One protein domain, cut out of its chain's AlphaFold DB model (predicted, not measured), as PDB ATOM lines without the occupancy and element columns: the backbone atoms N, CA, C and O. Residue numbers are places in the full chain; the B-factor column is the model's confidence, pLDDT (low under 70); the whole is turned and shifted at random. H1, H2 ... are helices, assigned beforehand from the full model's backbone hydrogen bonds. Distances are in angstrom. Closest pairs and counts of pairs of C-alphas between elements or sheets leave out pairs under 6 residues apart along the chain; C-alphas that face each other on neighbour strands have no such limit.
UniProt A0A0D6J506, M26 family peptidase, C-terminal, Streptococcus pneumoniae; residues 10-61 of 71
ATOM      1  N   PHE A  10      28.505 -48.202  -8.531       95.25
ATOM      2  CA  PHE A  10      29.557 -48.287  -9.555       95.25
ATOM      3  C   PHE A  10      29.425 -47.187 -10.573       95.25
ATOM      4  O   PHE A  10      30.340 -46.395 -10.756       95.25
ATOM      5  N   VAL A  11      28.269 -47.190 -11.237       96.69
ATOM      6  CA  VAL A  11      27.921 -46.280 -12.308       96.69
ATOM      7  C   VAL A  11      28.162 -44.850 -11.847       96.69
ATOM      8  O   VAL A  11      28.915 -44.155 -12.529       96.69
ATOM      9  N   PRO A  12      27.671 -44.408 -10.673       96.00
ATOM     10  CA  PRO A  12      27.901 -43.042 -10.230       96.00
ATOM     11  C   PRO A  12      29.377 -42.696  -9.988       96.00
ATOM     12  O   PRO A  12      29.752 -41.534 -10.121       96.00
ATOM     13  N   TYR A  13      30.221 -43.683  -9.670       96.19
ATOM     14  CA  TYR A  13      31.652 -43.485  -9.445       96.19
ATOM     15  C   TYR A  13      32.454 -43.391 -10.751       96.19
ATOM     16  O   TYR A  13      33.309 -42.523 -10.880       96.19
ATOM     17  N   VAL A  14      32.172 -44.256 -11.732       96.31
ATOM     18  CA  VAL A  14      32.980 -44.362 -12.965       96.31
ATOM     19  C   VAL A  14      32.448 -43.547 -14.146       96.31
ATOM     20  O   VAL A  14      33.153 -43.386 -15.137       96.31
ATOM     21  N   SER A  15      31.208 -43.049 -14.080       96.56
ATOM     22  CA  SER A  15      30.543 -42.389 -15.219       96.56
ATOM     23  C   SER A  15      30.773 -40.880 -15.320       96.56
ATOM     24  O   SER A  15      30.267 -40.258 -16.250       96.56
ATOM     25  N   ASN A  16      31.489 -40.263 -14.372       96.38
ATOM     26  CA  ASN A  16      31.611 -38.801 -14.258       96.38
ATOM     27  C   ASN A  16      30.268 -38.053 -14.133       96.38
ATOM     28  O   ASN A  16      30.219 -36.848 -14.382       96.38
ATOM     29  N   GLN A  17      29.188 -38.712 -13.704       97.00
ATOM     30  CA  GLN A  17      27.862 -38.082 -13.594       97.00
ATOM     31  C   GLN A  17      27.822 -36.819 -12.705       97.00
ATOM     32  O   GLN A  17      26.921 -35.999 -12.842       97.00
ATOM     33  N   TYR A  18      28.797 -36.641 -11.804       97.31
ATOM     34  CA  TYR A  18      28.896 -35.488 -10.902       97.31
ATOM     35  C   TYR A  18      29.782 -34.348 -11.427       97.31
ATOM     36  O   TYR A  18      30.017 -33.385 -10.699       97.31
ATOM     37  N   LYS A  19      30.294 -34.442 -12.661       97.44
ATOM     38  CA  LYS A  19      31.234 -33.463 -13.227       97.44
ATOM     39  C   LYS A  19      30.670 -32.041 -13.222       97.44
ATOM     40  O   LYS A  19      31.276 -31.163 -12.619       97.44
ATOM     41  N   ASN A  20      29.493 -31.848 -13.815       97.69
ATOM     42  CA  ASN A  20      28.875 -30.522 -13.926       97.69
ATOM     43  C   ASN A  20      28.611 -29.913 -12.541       97.69
ATOM     44  O   ASN A  20      28.905 -28.751 -12.311       97.69
ATOM     45  N   GLN A  21      28.149 -30.727 -11.585       97.81
ATOM     46  CA  GLN A  21      27.917 -30.271 -10.211       97.81
ATOM     47  C   GLN A  21      29.217 -29.842  -9.520       97.81
ATOM     48  O   GLN A  21      29.225 -28.872  -8.774       97.81
ATOM     49  N   ALA A  22      30.322 -30.566  -9.738       97.62
ATOM     50  CA  ALA A  22      31.617 -30.183  -9.177       97.62
ATOM     51  C   ALA A  22      32.090 -28.836  -9.750       97.62
ATOM     52  O   ALA A  22      32.522 -27.968  -8.994       97.62
ATOM     53  N   GLU A  23      31.943 -28.646 -11.064       97.81
ATOM     54  CA  GLU A  23      32.291 -27.403 -11.761       97.81
ATOM     55  C   GLU A  23      31.445 -26.215 -11.272       97.81
ATOM     56  O   GLU A  23      32.002 -25.166 -10.954       97.81
ATOM     57  N   GLU A  24      30.129 -26.394 -11.123       98.06
ATOM     58  CA  GLU A  24      29.208 -25.387 -10.569       98.06
ATOM     59  C   GLU A  24      29.541 -25.017  -9.116       98.06
ATOM     60  O   GLU A  24      29.461 -23.852  -8.731       98.06
ATOM     61  N   GLU A  25      29.960 -25.993  -8.305       97.50
ATOM     62  CA  GLU A  25      30.409 -25.768  -6.926       97.50
ATOM     63  C   GLU A  25      31.843 -25.203  -6.836       97.50
ATOM     64  O   GLU A  25      32.338 -24.973  -5.728       97.50
ATOM     65  N   GLY A  26      32.535 -24.999  -7.964       97.56
ATOM     66  CA  GLY A  26      33.924 -24.531  -8.000       97.56
ATOM     67  C   GLY A  26      34.920 -25.527  -7.393       97.56
ATOM     68  O   GLY A  26      35.970 -25.131  -6.880       97.56
ATOM     69  N   LYS A  27      34.589 -26.823  -7.402       97.00
ATOM     70  CA  LYS A  27      35.388 -27.907  -6.819       97.00
ATOM     71  C   LYS A  27      35.917 -28.843  -7.908       97.00
ATOM     72  O   LYS A  27      35.225 -29.121  -8.883       97.00
ATOM     73  N   PRO A  28      37.121 -29.417  -7.739       96.31
ATOM     74  CA  PRO A  28      37.583 -30.464  -8.636       96.31
ATOM     75  C   PRO A  28      36.733 -31.731  -8.473       96.31
ATOM     76  O   PRO A  28      36.453 -32.167  -7.349       96.31
ATOM     77  N   LEU A  29      36.388 -32.373  -9.594       96.94
ATOM     78  CA  LEU A  29      35.826 -33.721  -9.592       96.94
ATOM     79  C   LEU A  29      36.897 -34.700  -9.085       96.94
ATOM     80  O   LEU A  29      37.802 -35.089  -9.816       96.94
ATOM     81  N   SER A  30      36.808 -35.057  -7.808       96.81
ATOM     82  CA  SER A  30      37.764 -35.920  -7.110       96.81
ATOM     83  C   SER A  30      37.053 -37.104  -6.468       96.81
ATOM     84  O   SER A  30      35.862 -37.018  -6.163       96.81
ATOM     85  N   ASP A  31      37.794 -38.173  -6.172       95.69
ATOM     86  CA  ASP A  31      37.255 -39.346  -5.474       95.69
ATOM     87  C   ASP A  31      36.535 -38.957  -4.184       95.69
ATOM     88  O   ASP A  31      35.440 -39.439  -3.908       95.69
ATOM     89  N   LYS A  32      37.116 -38.030  -3.410       95.62
ATOM     90  CA  LYS A  32      36.501 -37.515  -2.182       95.62
ATOM     91  C   LYS A  32      35.119 -36.922  -2.459       95.62
ATOM     92  O   LYS A  32      34.166 -37.286  -1.777       95.62
ATOM     93  N   TYR A  33      35.017 -36.046  -3.455       96.75
ATOM     94  CA  TYR A  33      33.760 -35.397  -3.825       96.75
ATOM     95  C   TYR A  33      32.711 -36.420  -4.275       96.75
ATOM     96  O   TYR A  33      31.584 -36.418  -3.786       96.75
ATOM     97  N   ILE A  34      33.105 -37.344  -5.157       97.00
ATOM     98  CA  ILE A  34      32.225 -38.398  -5.669       97.00
ATOM     99  C   ILE A  34      31.737 -39.295  -4.521       97.00
ATOM    100  O   ILE A  34      30.543 -39.567  -4.414       97.00
ATOM    101  N   PHE A  35      32.627 -39.722  -3.620       95.88
ATOM    102  CA  PHE A  35      32.242 -40.548  -2.477       95.88
ATOM    103  C   PHE A  35      31.335 -39.815  -1.494       95.88
ATOM    104  O   PHE A  35      30.398 -40.428  -0.995       95.88
ATOM    105  N   GLU A  36      31.560 -38.530  -1.226       95.25
ATOM    106  CA  GLU A  36      30.667 -37.749  -0.364       95.25
ATOM    107  C   GLU A  36      29.257 -37.643  -0.966       95.25
ATOM    108  O   GLU A  36      28.278 -37.789  -0.231       95.25
ATOM    109  N   LYS A  37      29.136 -37.494  -2.296       95.81
ATOM    110  CA  LYS A  37      27.839 -37.497  -2.996       95.81
ATOM    111  C   LYS A  37      27.152 -38.869  -2.995       95.81
ATOM    112  O   LYS A  37      25.943 -38.923  -2.808       95.81
ATOM    113  N   ILE A  38      27.894 -39.966  -3.187       95.44
ATOM    114  CA  ILE A  38      27.330 -41.331  -3.227       95.44
ATOM    115  C   ILE A  38      26.974 -41.839  -1.824       95.44
ATOM    116  O   ILE A  38      25.946 -42.478  -1.631       95.44
ATOM    117  N   LEU A  39      27.848 -41.614  -0.840       94.88
ATOM    118  CA  LEU A  39      27.776 -42.266   0.473       94.88
ATOM    119  C   LEU A  39      27.086 -41.407   1.541       94.88
ATOM    120  O   LEU A  39      26.779 -41.925   2.616       94.88
ATOM    121  N   GLY A  40      26.924 -40.098   1.305       94.56
ATOM    122  CA  GLY A  40      26.398 -39.145   2.292       94.56
ATOM    123  C   GLY A  40      27.277 -38.982   3.541       94.56
ATOM    124  O   GLY A  40      26.846 -38.414   4.542       94.56
ATOM    125  N   LYS A  41      28.503 -39.519   3.519       94.88
ATOM    126  CA  LYS A  41      29.497 -39.463   4.598       94.88
ATOM    127  C   LYS A  41      30.904 -39.589   4.020       94.88
ATOM    128  O   LYS A  41      31.080 -39.948   2.857       94.88
ATOM    129  N   THR A  42      31.923 -39.348   4.842       95.50
ATOM    130  CA  THR A  42      33.315 -39.524   4.409       95.50
ATOM    131  C   THR A  42      33.621 -40.994   4.113       95.50
ATOM    132  O   THR A  42      33.119 -41.905   4.778       95.50
ATOM    133  N   TYR A  43      34.513 -41.240   3.150       93.69
ATOM    134  CA  TYR A  43      34.930 -42.599   2.795       93.69
ATOM    135  C   TYR A  43      35.505 -43.375   3.996       93.69
ATOM    136  O   TYR A  43      35.216 -44.559   4.175       93.69
ATOM    137  N   ALA A  44      36.263 -42.700   4.867       95.69
ATOM    138  CA  ALA A  44      36.808 -43.297   6.085       95.69
ATOM    139  C   ALA A  44      35.706 -43.744   7.062       95.69
ATOM    140  O   ALA A  44      35.760 -44.869   7.564       95.69
ATOM    141  N   ALA A  45      34.685 -42.907   7.291       96.31
ATOM    142  CA  ALA A  45      33.544 -43.264   8.136       96.31
ATOM    143  C   ALA A  45      32.782 -44.463   7.557       96.31
ATOM    144  O   ALA A  45      32.537 -45.440   8.258       96.31
ATOM    145  N   PHE A  46      32.518 -44.452   6.251       95.12
ATOM    146  CA  PHE A  46      31.892 -45.577   5.558       95.12
ATOM    147  C   PHE A  46      32.675 -46.889   5.707       95.12
ATOM    148  O   PHE A  46      32.093 -47.940   5.978       95.12
ATOM    149  N   LYS A  47      34.006 -46.857   5.559       94.81
ATOM    150  CA  LYS A  47      34.842 -48.051   5.744       94.81
ATOM    151  C   LYS A  47      34.821 -48.553   7.183       94.81
ATOM    152  O   LYS A  47      34.780 -49.769   7.371       94.81
ATOM    153  N   LYS A  48      34.821 -47.646   8.163       97.19
ATOM    154  CA  LYS A  48      34.701 -47.990   9.583       97.19
ATOM    155  C   LYS A  48      33.380 -48.707   9.863       97.19
ATOM    156  O   LYS A  48      33.410 -49.793  10.433       97.19
ATOM    157  N   ASP A  49      32.263 -48.175   9.367       95.81
ATOM    158  CA  ASP A  49      30.937 -48.786   9.526       95.81
ATOM    159  C   ASP A  49      30.898 -50.208   8.948       95.81
ATOM    160  O   ASP A  49      30.471 -51.141   9.622       95.81
ATOM    161  N   GLN A  50      31.431 -50.414   7.737       94.56
ATOM    162  CA  GLN A  50      31.456 -51.754   7.147       94.56
ATOM    163  C   GLN A  50      32.341 -52.749   7.907       94.56
ATOM    164  O   GLN A  50      32.115 -53.957   7.835       94.56
ATOM    165  N   ILE A  51      33.436 -52.296   8.522       95.62
ATOM    166  CA  ILE A  51      34.295 -53.180   9.320       95.62
ATOM    167  C   ILE A  51      33.569 -53.550  10.610       95.62
ATOM    168  O   ILE A  51      33.521 -54.732  10.936       95.62
ATOM    169  N   ASN A  52      32.944 -52.579  11.277       96.62
ATOM    170  CA  ASN A  52      32.136 -52.823  12.470       96.62
ATOM    171  C   ASN A  52      31.016 -53.833  12.185       96.62
ATOM    172  O   ASN A  52      30.909 -54.834  12.886       96.62
ATOM    173  N   GLU A  53      30.276 -53.652  11.088       94.50
ATOM    174  CA  GLU A  53      29.227 -54.587  10.663       94.50
ATOM    175  C   GLU A  53      29.772 -56.013  10.453       94.50
ATOM    176  O   GLU A  53      29.140 -56.999  10.837       94.50
ATOM    177  N   ARG A  54      30.964 -56.150   9.854       94.44
ATOM    178  CA  ARG A  54      31.606 -57.462   9.674       94.44
ATOM    179  C   ARG A  54      32.000 -58.084  11.009       94.44
ATOM    180  O   ARG A  54      31.743 -59.269  11.192       94.44
ATOM    181  N   VAL A  55      32.581 -57.307  11.925       95.44
ATOM    182  CA  VAL A  55      32.966 -57.767  13.270       95.44
ATOM    183  C   VAL A  55      31.743 -58.252  14.048       95.44
ATOM    184  O   VAL A  55      31.764 -59.356  14.585       95.44
ATOM    185  N   GLU A  56      30.646 -57.494  14.037       95.31
ATOM    186  CA  GLU A  56      29.387 -57.874  14.695       95.31
ATOM    187  C   GLU A  56      28.779 -59.164  14.126       95.31
ATOM    188  O   GLU A  56      28.140 -59.941  14.840       95.31
ATOM    189  N   LYS A  57      28.975 -59.416  12.827       93.75
ATOM    190  CA  LYS A  57      28.475 -60.621  12.158       93.75
ATOM    191  C   LYS A  57      29.339 -61.857  12.395       93.75
ATOM    192  O   LYS A  57      28.822 -62.950  12.181       93.75
ATOM    193  N   LEU A  58      30.586 -61.728  12.868       90.56
ATOM    194  CA  LEU A  58      31.493 -62.871  13.069       90.56
ATOM    195  C   LEU A  58      30.866 -63.968  13.938       90.56
ATOM    196  O   LEU A  58      30.921 -65.138  13.571       90.56
ATOM    197  N   GLY A  59      30.196 -63.596  15.032       88.31
ATOM    198  CA  GLY A  59      29.541 -64.554  15.934       88.31
ATOM    199  C   GLY A  59      28.297 -65.244  15.356       88.31
ATOM    200  O   GLY A  59      27.782 -66.175  15.965       88.31
ATOM    201  N   LYS A  60      27.798 -64.798  14.195       91.62
ATOM    202  CA  LYS A  60      26.621 -65.364  13.509       91.62
ATOM    203  C   LYS A  60      27.000 -66.290  12.352       91.62
ATOM    204  O   LYS A  60      26.117 -66.875  11.723       91.62
ATOM    205  N   LEU A  61      28.287 -66.386  12.021       88.56
ATOM    206  CA  LEU A  61      28.756 -67.215  10.919       88.56
ATOM    207  C   LEU A  61      28.757 -68.687  11.326       88.56
ATOM    208  O   LEU A  61      29.108 -69.042  12.450       88.56
TER     209      LEU A  61
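AT A GLANCE: This is residues 10 to 61 of the 71 residues of the protein "M26 family peptidase, C-terminal" of Streptococcus pneumoniae (UniProt A0A0D6J506). A small body of three short helices, H1, H2 and H3, sends out one long helical arm: residues 47 to 61, of which 47 to 58 belong to H4, stick out and make the length. The printed part has 52 residues, with H1, H2, H3 and H4 in that order, no named strand, class all helix. It is only just loose, close to extended, with a radius of gyration of the C-alphas of 14.7 A and spans of 47 by 18 by 12 A.

IN THESE COORDINATES: Find C-alpha 10 at (29.557, -48.287, -9.555), where H1, residues 10 to 14, begins. H2 is residues 19 to 24 and H3 residues 31 to 39, 11.6 A long. H4, residues 43 to 58, runs 23.0 A to C-alpha 58 at (31.493, -62.871, 13.069).

HOW THE PARTS SIT: H1 touches H3, closest at the C-alphas of Tyr 13 and Ile 34, 6.4 A. H2 and H3 are close but not clearly touching, about perpendicular at 82 degrees, closest at the C-alphas of Ala 22 and Tyr 33, 7.8 A. H4 touches H3 with residues 43 to 46 alone, closest at the C-alphas of Phe 35 and Tyr 43, 6.3 A, at a steep tilt of 52 degrees, the same way. In H1, H2, H3 and H4 every O i to N i+4 pair is within hydrogen-bond range.

THE WHOLE: The C-alphas of Glu 24 and Gly 59, the two farthest apart, are 47.3 A apart. The printed part has no cut, no link is long, and no printed residue has pLDDT under 70.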